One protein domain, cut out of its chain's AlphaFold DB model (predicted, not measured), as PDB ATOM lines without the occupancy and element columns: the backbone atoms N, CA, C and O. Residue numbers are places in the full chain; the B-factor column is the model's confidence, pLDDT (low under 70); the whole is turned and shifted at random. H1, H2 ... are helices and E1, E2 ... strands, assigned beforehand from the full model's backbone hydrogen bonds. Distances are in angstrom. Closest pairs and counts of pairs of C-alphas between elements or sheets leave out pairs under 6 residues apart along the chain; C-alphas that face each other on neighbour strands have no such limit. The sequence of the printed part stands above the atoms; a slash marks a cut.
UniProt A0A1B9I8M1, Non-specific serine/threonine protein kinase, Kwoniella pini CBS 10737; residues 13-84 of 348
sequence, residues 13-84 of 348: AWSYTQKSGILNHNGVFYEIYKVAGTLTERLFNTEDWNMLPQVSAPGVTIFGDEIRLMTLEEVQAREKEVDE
ATOM      1  N   ALA A  13     120.270 138.384 151.831       79.50
ATOM      2  CA  ALA A  13     120.959 139.391 152.638       79.50
ATOM      3  C   ALA A  13     120.491 139.442 154.106       79.50
ATOM      4  O   ALA A  13     121.062 140.168 154.918       79.50
ATOM      5  N   TRP A  14     119.440 138.692 154.446       83.56
ATOM      6  CA  TRP A  14     118.865 138.668 155.787       83.56
ATOM      7  C   TRP A  14     119.713 137.857 156.770       83.56
ATOM      8  O   TRP A  14     120.028 136.690 156.526       83.56
ATOM      9  N   SER A  15     119.959 138.448 157.934       85.50
ATOM     10  CA  SER A  15     120.218 137.729 159.181       85.50
ATOM     11  C   SER A  15     118.893 137.466 159.892       85.50
ATOM     12  O   SER A  15     117.918 138.189 159.687       85.50
ATOM     13  N   TYR A  16     118.825 136.443 160.741       84.31
ATOM     14  CA  TYR A  16     117.575 136.059 161.398       84.31
ATOM     15  C   TYR A  16     117.775 135.861 162.896       84.31
ATOM     16  O   TYR A  16     118.750 135.249 163.324       84.31
ATOM     17  N   THR A  17     116.813 136.345 163.673       80.81
ATOM     18  CA  THR A  17     116.585 135.947 165.066       80.81
ATOM     19  C   THR A  17     115.404 134.976 165.119       80.81
ATOM     20  O   THR A  17     114.769 134.698 164.100       80.81
ATOM     21  N   GLN A  18     115.035 134.508 166.317       74.00
ATOM     22  CA  GLN A  18     113.835 133.675 166.499       74.00
ATOM     23  C   GLN A  18     112.537 134.384 166.081       74.00
ATOM     24  O   GLN A  18     111.528 133.728 165.830       74.00
ATOM     25  N   LYS A  19     112.528 135.724 166.046       79.94
ATOM     26  CA  LYS A  19     111.300 136.521 165.890       79.94
ATOM     27  C   LYS A  19     111.320 137.476 164.703       79.94
ATOM     28  O   LYS A  19     110.254 137.903 164.260       79.94
ATOM     29  N   SER A  20     112.500 137.834 164.207       86.88
ATOM     30  CA  SER A  20     112.664 138.880 163.201       86.88
ATOM     31  C   SER A  20     113.760 138.566 162.190       86.88
ATOM     32  O   SER A  20     114.716 137.844 162.469       86.88
ATOM     33  N   GLY A  21     113.613 139.134 160.997       89.75
ATOM     34  CA  GLY A  21     114.684 139.264 160.021       89.75
ATOM     35  C   GLY A  21     115.357 140.622 160.157       89.75
ATOM     36  O   GLY A  21     114.687 141.636 160.357       89.75
ATOM     37  N   ILE A  22     116.677 140.631 160.048       91.19
ATOM     38  CA  ILE A  22     117.525 141.806 160.200       91.19
ATOM     39  C   ILE A  22     118.337 141.997 158.928       91.19
ATOM     40  O   ILE A  22     118.844 141.036 158.351       91.19
ATOM     41  N   LEU A  23     118.463 143.246 158.497       91.38
ATOM     42  CA  LEU A  23     119.220 143.617 157.311       91.38
ATOM     43  C   LEU A  23     119.821 145.006 157.492       91.38
ATOM     44  O   LEU A  23     119.127 145.941 157.878       91.38
ATOM     45  N   ASN A  24     121.089 145.163 157.125       89.69
ATOM     46  CA  ASN A  24     121.725 146.468 156.990       89.69
ATOM     47  C   ASN A  24     121.879 146.798 155.503       89.69
ATOM     48  O   ASN A  24     122.584 146.096 154.782       89.69
ATOM     49  N   HIS A  25     121.227 147.865 155.031       89.69
ATOM     50  CA  HIS A  25     121.283 148.256 153.621       89.69
ATOM     51  C   HIS A  25     121.276 149.778 153.445       89.69
ATOM     52  O   HIS A  25     120.459 150.476 154.040       89.69
ATOM     53  N   ASN A  26     122.188 150.301 152.615       88.81
ATOM     54  CA  ASN A  26     122.360 151.738 152.344       88.81
ATOM     55  C   ASN A  26     122.435 152.625 153.604       88.81
ATOM     56  O   ASN A  26     121.964 153.760 153.603       88.81
ATOM     57  N   GLY A  27     123.047 152.115 154.678       88.06
ATOM     58  CA  GLY A  27     123.195 152.838 155.944       88.06
ATOM     59  C   GLY A  27     121.928 152.898 156.802       88.06
ATOM     60  O   GLY A  27     121.886 153.693 157.735       88.06
ATOM     61  N   VAL A  28     120.917 152.079 156.489       93.88
ATOM     62  CA  VAL A  28     119.697 151.917 157.285       93.88
ATOM     63  C   VAL A  28     119.648 150.498 157.851       93.88
ATOM     64  O   VAL A  28     119.788 149.523 157.106       93.88
ATOM     65  N   PHE A  29     119.422 150.399 159.160       94.81
ATOM     66  CA  PHE A  29     119.147 149.149 159.865       94.81
ATOM     67  C   PHE A  29     117.663 148.781 159.738       94.81
ATOM     68  O   PHE A  29     116.793 149.567 160.112       94.81
ATOM     69  N   TYR A  30     117.351 147.594 159.227       95.06
ATOM     70  CA  TYR A  30     115.989 147.080 159.106       95.06
ATOM     71  C   TYR A  30     115.786 145.923 160.072       95.06
ATOM     72  O   TYR A  30     116.511 144.934 160.014       95.06
ATOM     73  N   GLU A  31     114.743 146.012 160.891       94.50
ATOM     74  CA  GLU A  31     114.241 144.896 161.685       94.50
ATOM     75  C   GLU A  31     112.789 144.606 161.307       94.50
ATOM     76  O   GLU A  31     111.914 145.466 161.429       94.50
ATOM     77  N   ILE A  32     112.525 143.390 160.838       92.69
ATOM     78  CA  ILE A  32     111.256 143.016 160.221       92.69
ATOM     79  C   ILE A  32     110.653 141.808 160.922       92.69
ATOM     80  O   ILE A  32     111.283 140.761 161.034       92.69
ATOM     81  N   TYR A  33     109.390 141.927 161.318       90.38
ATOM     82  CA  TYR A  33     108.618 140.850 161.931       90.38
ATOM     83  C   TYR A  33     107.625 140.287 160.913       90.38
ATOM     84  O   TYR A  33     106.771 141.019 160.396       90.38
ATOM     85  N   LYS A  34     107.739 138.992 160.592       86.94
ATOM     86  CA  LYS A  34     106.852 138.356 159.609       86.94
ATOM     87  C   LYS A  34     105.412 138.381 160.115       86.94
ATOM     88  O   LYS A  34     105.109 137.863 161.184       86.94
ATOM     89  N   VAL A  35     104.528 138.938 159.295       88.50
ATOM     90  CA  VAL A  35     103.078 138.882 159.465       88.50
ATOM     91  C   VAL A  35     102.493 138.537 158.100       88.50
ATOM     92  O   VAL A  35     102.894 139.105 157.086       88.50
ATOM     93  N   ALA A  36     101.598 137.558 158.063       87.19
ATOM     94  CA  ALA A  36     101.018 137.074 156.820       87.19
ATOM     95  C   ALA A  36     100.088 138.106 156.169       87.19
ATOM     96  O   ALA A  36      99.354 138.819 156.854       87.19
ATOM     97  N   GLY A  37     100.104 138.173 154.837       88.19
ATOM     98  CA  GLY A  37      99.263 139.063 154.036       88.19
ATOM     99  C   GLY A  37      99.691 140.535 154.024       88.19
ATOM    100  O   GLY A  37      99.033 141.350 153.373       88.19
ATOM    101  N   THR A  38     100.784 140.903 154.695       92.69
ATOM    102  CA  THR A  38     101.220 142.300 154.857       92.69
ATOM    103  C   THR A  38     102.519 142.607 154.103       92.69
ATOM    104  O   THR A  38     103.059 141.784 153.358       92.69
ATOM    105  N   LEU A  39     103.028 143.834 154.253       92.06
ATOM    106  CA  LEU A  39     104.316 144.271 153.718       92.06
ATOM    107  C   LEU A  39     105.468 143.355 154.129       92.06
ATOM    108  O   LEU A  39     106.280 143.007 153.272       92.06
ATOM    109  N   THR A  40     105.547 142.955 155.396       91.19
ATOM    110  CA  THR A  40     106.672 142.145 155.876       91.19
ATOM    111  C   THR A  40     106.764 140.780 155.195       91.19
ATOM    112  O   THR A  40     107.860 140.385 154.809       91.19
ATOM    113  N   GLU A  41     105.645 140.094 154.935       90.56
ATOM    114  CA  GLU A  41     105.662 138.859 154.136       90.56
ATOM    115  C   GLU A  41     106.190 139.102 152.716       90.56
ATOM    116  O   GLU A  41     107.014 138.330 152.217       90.56
ATOM    117  N   ARG A  42     105.765 140.188 152.057       91.31
ATOM    118  CA  ARG A  42     106.260 140.518 150.711       91.31
ATOM    119  C   ARG A  42     107.761 140.808 150.713       91.31
ATOM    120  O   ARG A  42     108.452 140.373 149.798       91.31
ATOM    121  N   LEU A  43     108.265 141.496 151.738       91.44
ATOM    122  CA  LEU A  43     109.692 141.804 151.890       91.44
ATOM    123  C   LEU A  43     110.547 140.545 152.057       91.44
ATOM    124  O   LEU A  43     111.600 140.448 151.436       91.44
ATOM    125  N   PHE A  44     110.079 139.551 152.815       89.19
ATOM    126  CA  PHE A  44     110.795 138.278 152.924       89.19
ATOM    127  C   PHE A  44     110.797 137.485 151.619       89.19
ATOM    128  O   PHE A  44     111.737 136.733 151.369       89.19
ATOM    129  N   ASN A  45     109.774 137.642 150.776       88.56
ATOM    130  CA  ASN A  45     109.581 136.828 149.577       88.56
ATOM    131  C   ASN A  45     110.050 137.472 148.262       88.56
ATOM    132  O   ASN A  45     110.152 136.773 147.256       88.56
ATOM    133  N   THR A  46     110.388 138.760 148.263       86.44
ATOM    134  CA  THR A  46     110.854 139.486 147.074       86.44
ATOM    135  C   THR A  46     112.372 139.406 146.876       86.44
ATOM    136  O   THR A  46     113.132 139.095 147.795       86.44
ATOM    137  N   GLU A  47     112.810 139.706 145.657       84.38
ATOM    138  CA  GLU A  47     114.214 139.952 145.300       84.38
ATOM    139  C   GLU A  47     114.467 141.439 144.986       84.38
ATOM    140  O   GLU A  47     115.610 141.853 144.803       84.38
ATOM    141  N   ASP A  48     113.406 142.254 144.939       86.56
ATOM    142  CA  ASP A  48     113.468 143.666 144.567       86.56
ATOM    143  C   ASP A  48     113.816 144.559 145.765       86.56
ATOM    144  O   ASP A  48     112.977 144.855 146.620       86.56
ATOM    145  N   TRP A  49     115.055 145.052 145.779       85.62
ATOM    146  CA  TRP A  49     115.564 146.018 146.756       85.62
ATOM    147  C   TRP A  49     114.727 147.302 146.851       85.62
ATOM    148  O   TRP A  49     114.684 147.924 147.912       85.62
ATOM    149  N   ASN A  50     114.015 147.687 145.785       87.88
ATOM    150  CA  ASN A  50     113.181 148.892 145.789       87.88
ATOM    151  C   ASN A  50     111.931 148.754 146.670       87.88
ATOM    152  O   ASN A  50     111.266 149.754 146.942       87.88
ATOM    153  N   MET A  51     111.602 147.541 147.129       88.69
ATOM    154  CA  MET A  51     110.504 147.331 148.071       88.69
ATOM    155  C   MET A  51     110.836 147.789 149.494       88.69
ATOM    156  O   MET A  51     109.911 148.041 150.269       88.69
ATOM    157  N   LEU A  52     112.122 147.911 149.852       90.38
ATOM    158  CA  LEU A  52     112.518 148.404 151.170       90.38
ATOM    159  C   LEU A  52     112.115 149.879 151.336       90.38
ATOM    160  O   LEU A  52     112.448 150.703 150.473       90.38
ATOM    161  N   PRO A  53     111.440 150.246 152.444       90.56
ATOM    162  CA  PRO A  53     111.079 151.632 152.710       90.56
ATOM    163  C   PRO A  53     112.302 152.551 152.726       90.56
ATOM    164  O   PRO A  53     113.192 152.407 153.559       90.56
ATOM    165  N   GLN A  54     112.319 153.536 151.830       91.06
ATOM    166  CA  GLN A  54     113.377 154.541 151.788       91.06
ATOM    167  C   GLN A  54     113.130 155.585 152.878       91.06
ATOM    168  O   GLN A  54     112.193 156.383 152.787       91.06
ATOM    169  N   VAL A  55     113.965 155.579 153.914       91.50
ATOM    170  CA  VAL A  55     113.859 156.497 155.054       91.50
ATOM    171  C   VAL A  55     115.151 157.279 155.266       91.50
ATOM    172  O   VAL A  55     116.228 156.850 154.871       91.50
ATOM    173  N   SER A  56     115.045 158.434 155.926       93.06
ATOM    174  CA  SER A  56     116.207 159.217 156.372       93.06
ATOM    175  C   SER A  56     116.662 158.875 157.796       93.06
ATOM    176  O   SER A  56     117.607 159.482 158.294       93.06
ATOM    177  N   ALA A  57     115.940 157.989 158.486       95.12
ATOM    178  CA  ALA A  57     116.280 157.532 159.829       95.12
ATOM    179  C   ALA A  57     117.423 156.502 159.774       95.12
ATOM    180  O   ALA A  57     117.543 155.803 158.769       95.12
ATOM    181  N   PRO A  58     118.231 156.367 160.843       96.12
ATOM    182  CA  PRO A  58     119.297 155.365 160.903       96.12
ATOM    183  C   PRO A  58     118.772 153.922 160.910       96.12
ATOM    184  O   PRO A  58     119.504 153.007 160.549       96.12
ATOM    185  N   GLY A  59     117.511 153.701 161.288       96.62
ATOM    186  CA  GLY A  59     116.894 152.385 161.204       96.62
ATOM    187  C   GLY A  59     115.373 152.419 161.222       96.62
ATOM    188  O   GLY A  59     114.760 153.471 161.439       96.62
ATOM    189  N   VAL A  60     114.766 151.258 160.987       96.94
ATOM    190  CA  VAL A  60     113.319 151.041 161.003       96.94
ATOM    191  C   VAL A  60     112.959 149.685 161.601       96.94
ATOM    192  O   VAL A  60     113.591 148.670 161.314       96.94
ATOM    193  N   THR A  61     111.876 149.662 162.375       95.88
ATOM    194  CA  THR A  61     111.124 148.437 162.659       95.88
ATOM    195  C   THR A  61     109.942 148.356 161.703       95.88
ATOM    196  O   THR A  61     109.211 149.338 161.560       95.88
ATOM    197  N   ILE A  62     109.710 147.192 161.101       95.00
ATOM    198  CA  ILE A  62     108.516 146.922 160.298       95.00
ATOM    199  C   ILE A  62     107.761 145.744 160.913       95.00
ATOM    200  O   ILE A  62     108.302 144.645 161.045       95.00
ATOM    201  N   PHE A  63     106.504 145.972 161.281       92.62
ATOM    202  CA  PHE A  63     105.610 144.957 161.834       92.62
ATOM    203  C   PHE A  63     104.288 144.994 161.069       92.62
ATOM    204  O   PHE A  63     103.556 145.981 161.120       92.62
ATOM    205  N   GLY A  64     103.970 143.935 160.325       89.19
ATOM    206  CA  GLY A  64     102.783 143.953 159.473       89.19
ATOM    207  C   GLY A  64     102.934 144.924 158.302       89.19
ATOM    208  O   GLY A  64     103.752 144.700 157.409       89.19
ATOM    209  N   ASP A  65     102.121 145.976 158.303       92.88
ATOM    210  CA  ASP A  65     102.221 147.117 157.384       92.88
ATOM    211  C   ASP A  65     102.714 148.391 158.097       92.88
ATOM    212  O   ASP A  65     102.878 149.439 157.471       92.88
ATOM    213  N   GLU A  66     102.955 148.319 159.409       94.75
ATOM    214  CA  GLU A  66     103.381 149.454 160.217       94.75
ATOM    215  C   GLU A  66     104.900 149.621 160.155       94.75
ATOM    216  O   GLU A  66     105.659 148.680 160.390       94.75
ATOM    217  N   ILE A  67     105.341 150.845 159.861       96.12
ATOM    218  CA  ILE A  67     106.754 151.229 159.817       96.12
ATOM    219  C   ILE A  67     107.012 152.219 160.947       96.12
ATOM    220  O   ILE A  67     106.407 153.293 160.999       96.12
ATOM    221  N   ARG A  68     107.953 151.884 161.829       96.81
ATOM    222  CA  ARG A  68     108.411 152.742 162.921       96.81
ATOM    223  C   ARG A  68     109.867 153.114 162.694       96.81
ATOM    224  O   ARG A  68     110.719 152.240 162.589       96.81
ATOM    225  N   LEU A  69     110.151 154.411 162.655       97.31
ATOM    226  CA  LEU A  69     111.521 154.911 162.576       97.31
ATOM    227  C   LEU A  69     112.247 154.668 163.903       97.31
ATOM    228  O   LEU A  69     111.656 154.864 164.963       97.31
ATOM    229  N   MET A  70     113.517 154.288 163.826       96.75
ATOM    230  CA  MET A  70     114.414 154.168 164.970       96.75
ATOM    231  C   MET A  70     115.365 155.364 165.033       96.75
ATOM    232  O   MET A  70     115.814 155.897 164.017       96.75
ATOM    233  N   THR A  71     115.697 155.767 166.250       96.94
ATOM    234  CA  THR A  71     116.820 156.651 166.566       96.94
ATOM    235  C   THR A  71     118.148 155.895 166.488       96.94
ATOM    236  O   THR A  71     118.182 154.666 166.472       96.94
ATOM    237  N   LEU A  72     119.269 156.622 166.455       95.81
ATOM    238  CA  LEU A  72     120.597 155.998 166.434       95.81
ATOM    239  C   LEU A  72     120.863 155.182 167.709       95.81
ATOM    240  O   LEU A  72     121.467 154.120 167.635       95.81
ATOM    241  N   GLU A  73     120.380 155.663 168.857       96.00
ATOM    242  CA  GLU A  73     120.494 154.963 170.140       96.00
ATOM    243  C   GLU A  73     119.718 153.636 170.126       96.00
ATOM    244  O   GLU A  73     120.231 152.621 170.588       96.00
ATOM    245  N   GLU A  74     118.513 153.617 169.544       95.50
ATOM    246  CA  GLU A  74     117.719 152.391 169.387       95.50
ATOM    247  C   GLU A  74     118.384 151.389 168.439       95.50
ATOM    248  O   GLU A  74     118.417 150.202 168.755       95.50
ATOM    249  N   VAL A  75     118.949 151.853 167.317       94.19
ATOM    250  CA  VAL A  75     119.704 150.987 166.394       94.19
ATOM    251  C   VAL A  75     120.897 150.360 167.107       94.19
ATOM    252  O   VAL A  75     121.025 149.144 167.104       94.19
ATOM    253  N   GLN A  76     121.712 151.160 167.797       92.88
ATOM    254  CA  GLN A  76     122.879 150.659 168.531       92.88
ATOM    255  C   GLN A  76     122.499 149.654 169.623       92.88
ATOM    256  O   GLN A  76     123.216 148.680 169.844       92.88
ATOM    257  N   ALA A  77     121.374 149.873 170.310       91.06
ATOM    258  CA  ALA A  77     120.867 148.927 171.296       91.06
ATOM    259  C   ALA A  77     120.438 147.599 170.649       91.06
ATOM    260  O   ALA A  77     120.751 146.541 171.187       91.06
ATOM    261  N   ARG A  78     119.761 147.647 169.492       89.38
ATOM    262  CA  ARG A  78     119.353 146.446 168.744       89.38
ATOM    263  C   ARG A  78     120.537 145.697 168.151       89.38
ATOM    264  O   ARG A  78     120.592 144.487 168.305       89.38
ATOM    265  N   GLU A  79     121.481 146.391 167.521       88.69
ATOM    266  CA  GLU A  79     122.713 145.783 167.004       88.69
ATOM    267  C   GLU A  79     123.469 145.075 168.121       88.69
ATOM    268  O   GLU A  79     123.847 143.924 167.960       88.69
ATOM    269  N   LYS A  80     123.584 145.703 169.297       86.31
ATOM    270  CA  LYS A  80     124.213 145.066 170.452       86.31
ATOM    271  C   LYS A  80     123.473 143.809 170.919       86.31
ATOM    272  O   LYS A  80     124.138 142.846 171.252       86.31
ATOM    273  N   GLU A  81     122.142 143.805 170.961       82.62
ATOM    274  CA  GLU A  81     121.372 142.610 171.354       82.62
ATOM    275  C   GLU A  81     121.494 141.475 170.325       82.62
ATOM    276  O   GLU A  81     121.396 140.302 170.665       82.62
ATOM    277  N   VAL A  82     121.704 141.815 169.055       78.25
ATOM    278  CA  VAL A  82     121.859 140.841 167.965       78.25
ATOM    279  C   VAL A  82     123.287 140.301 167.900       78.25
ATOM    280  O   VAL A  82     123.474 139.120 167.623       78.25
ATOM    281  N   ASP A  83     124.270 141.158 168.171       72.50
ATOM    282  CA  ASP A  83     125.695 140.828 168.268       72.50
ATOM    283  C   ASP A  83     126.086 140.306 169.662       72.50
ATOM    284  O   ASP A  83     127.256 139.990 169.892       72.50
ATOM    285  N   GLU A  84     125.150 140.250 170.615       68.06
ATOM    286  CA  GLU A  84     125.394 139.667 171.930       68.06
ATOM    287  C   GLU A  84     125.755 138.194 171.723       68.06
ATOM    288  O   GLU A  84     124.930 137.375 171.314       68.06
TER     289      GLU A  84
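What this domain is: This is residues 13 to 84 of the 348 residues of the protein "Non-specific serine/threonine protein kinase" of Kwoniella pini CBS 10737 (UniProt A0A1B9I8M1). A twisted, mixed four-stranded sheet stands between two helices, H1 across one face, H2 slantwise over the other. The 72-residue printed part, mixed in class, runs E1 E2 H1 E3 E4 H2. It is compact, radius of gyration of the C-alphas 11.4 A, spans 30 by 27 by 21 A.

How they stand to each other: E1, residues 21 to 25, and E2, residues 28 to 33, form a hairpin; N 23 to O 30 is 3.0 A. E2's parallel neighbour is E3, residues 59 to 63; N 31 to O 60 is 2.9 A. E4, residues 66 to 70, makes a hairpin with E3; N 61 to O 68 is 2.8 A. H1, residues 39 to 45, and H2, residues 72 to 82, are on opposite faces, every O i to N i+4 pair within hydrogen-bond range. E2, H1, E3 make a strand-helix-strand unit, its crossover left-handed.

Where its parts are: E1 begins at C-alpha 21 (114.684, 139.264, 160.021); H2 ends at C-alpha 82 (121.859, 140.841, 167.965).

The domain as a whole: The uncut printed part has one long link, H1 to E3; Glu 84 is under pLDDT 70.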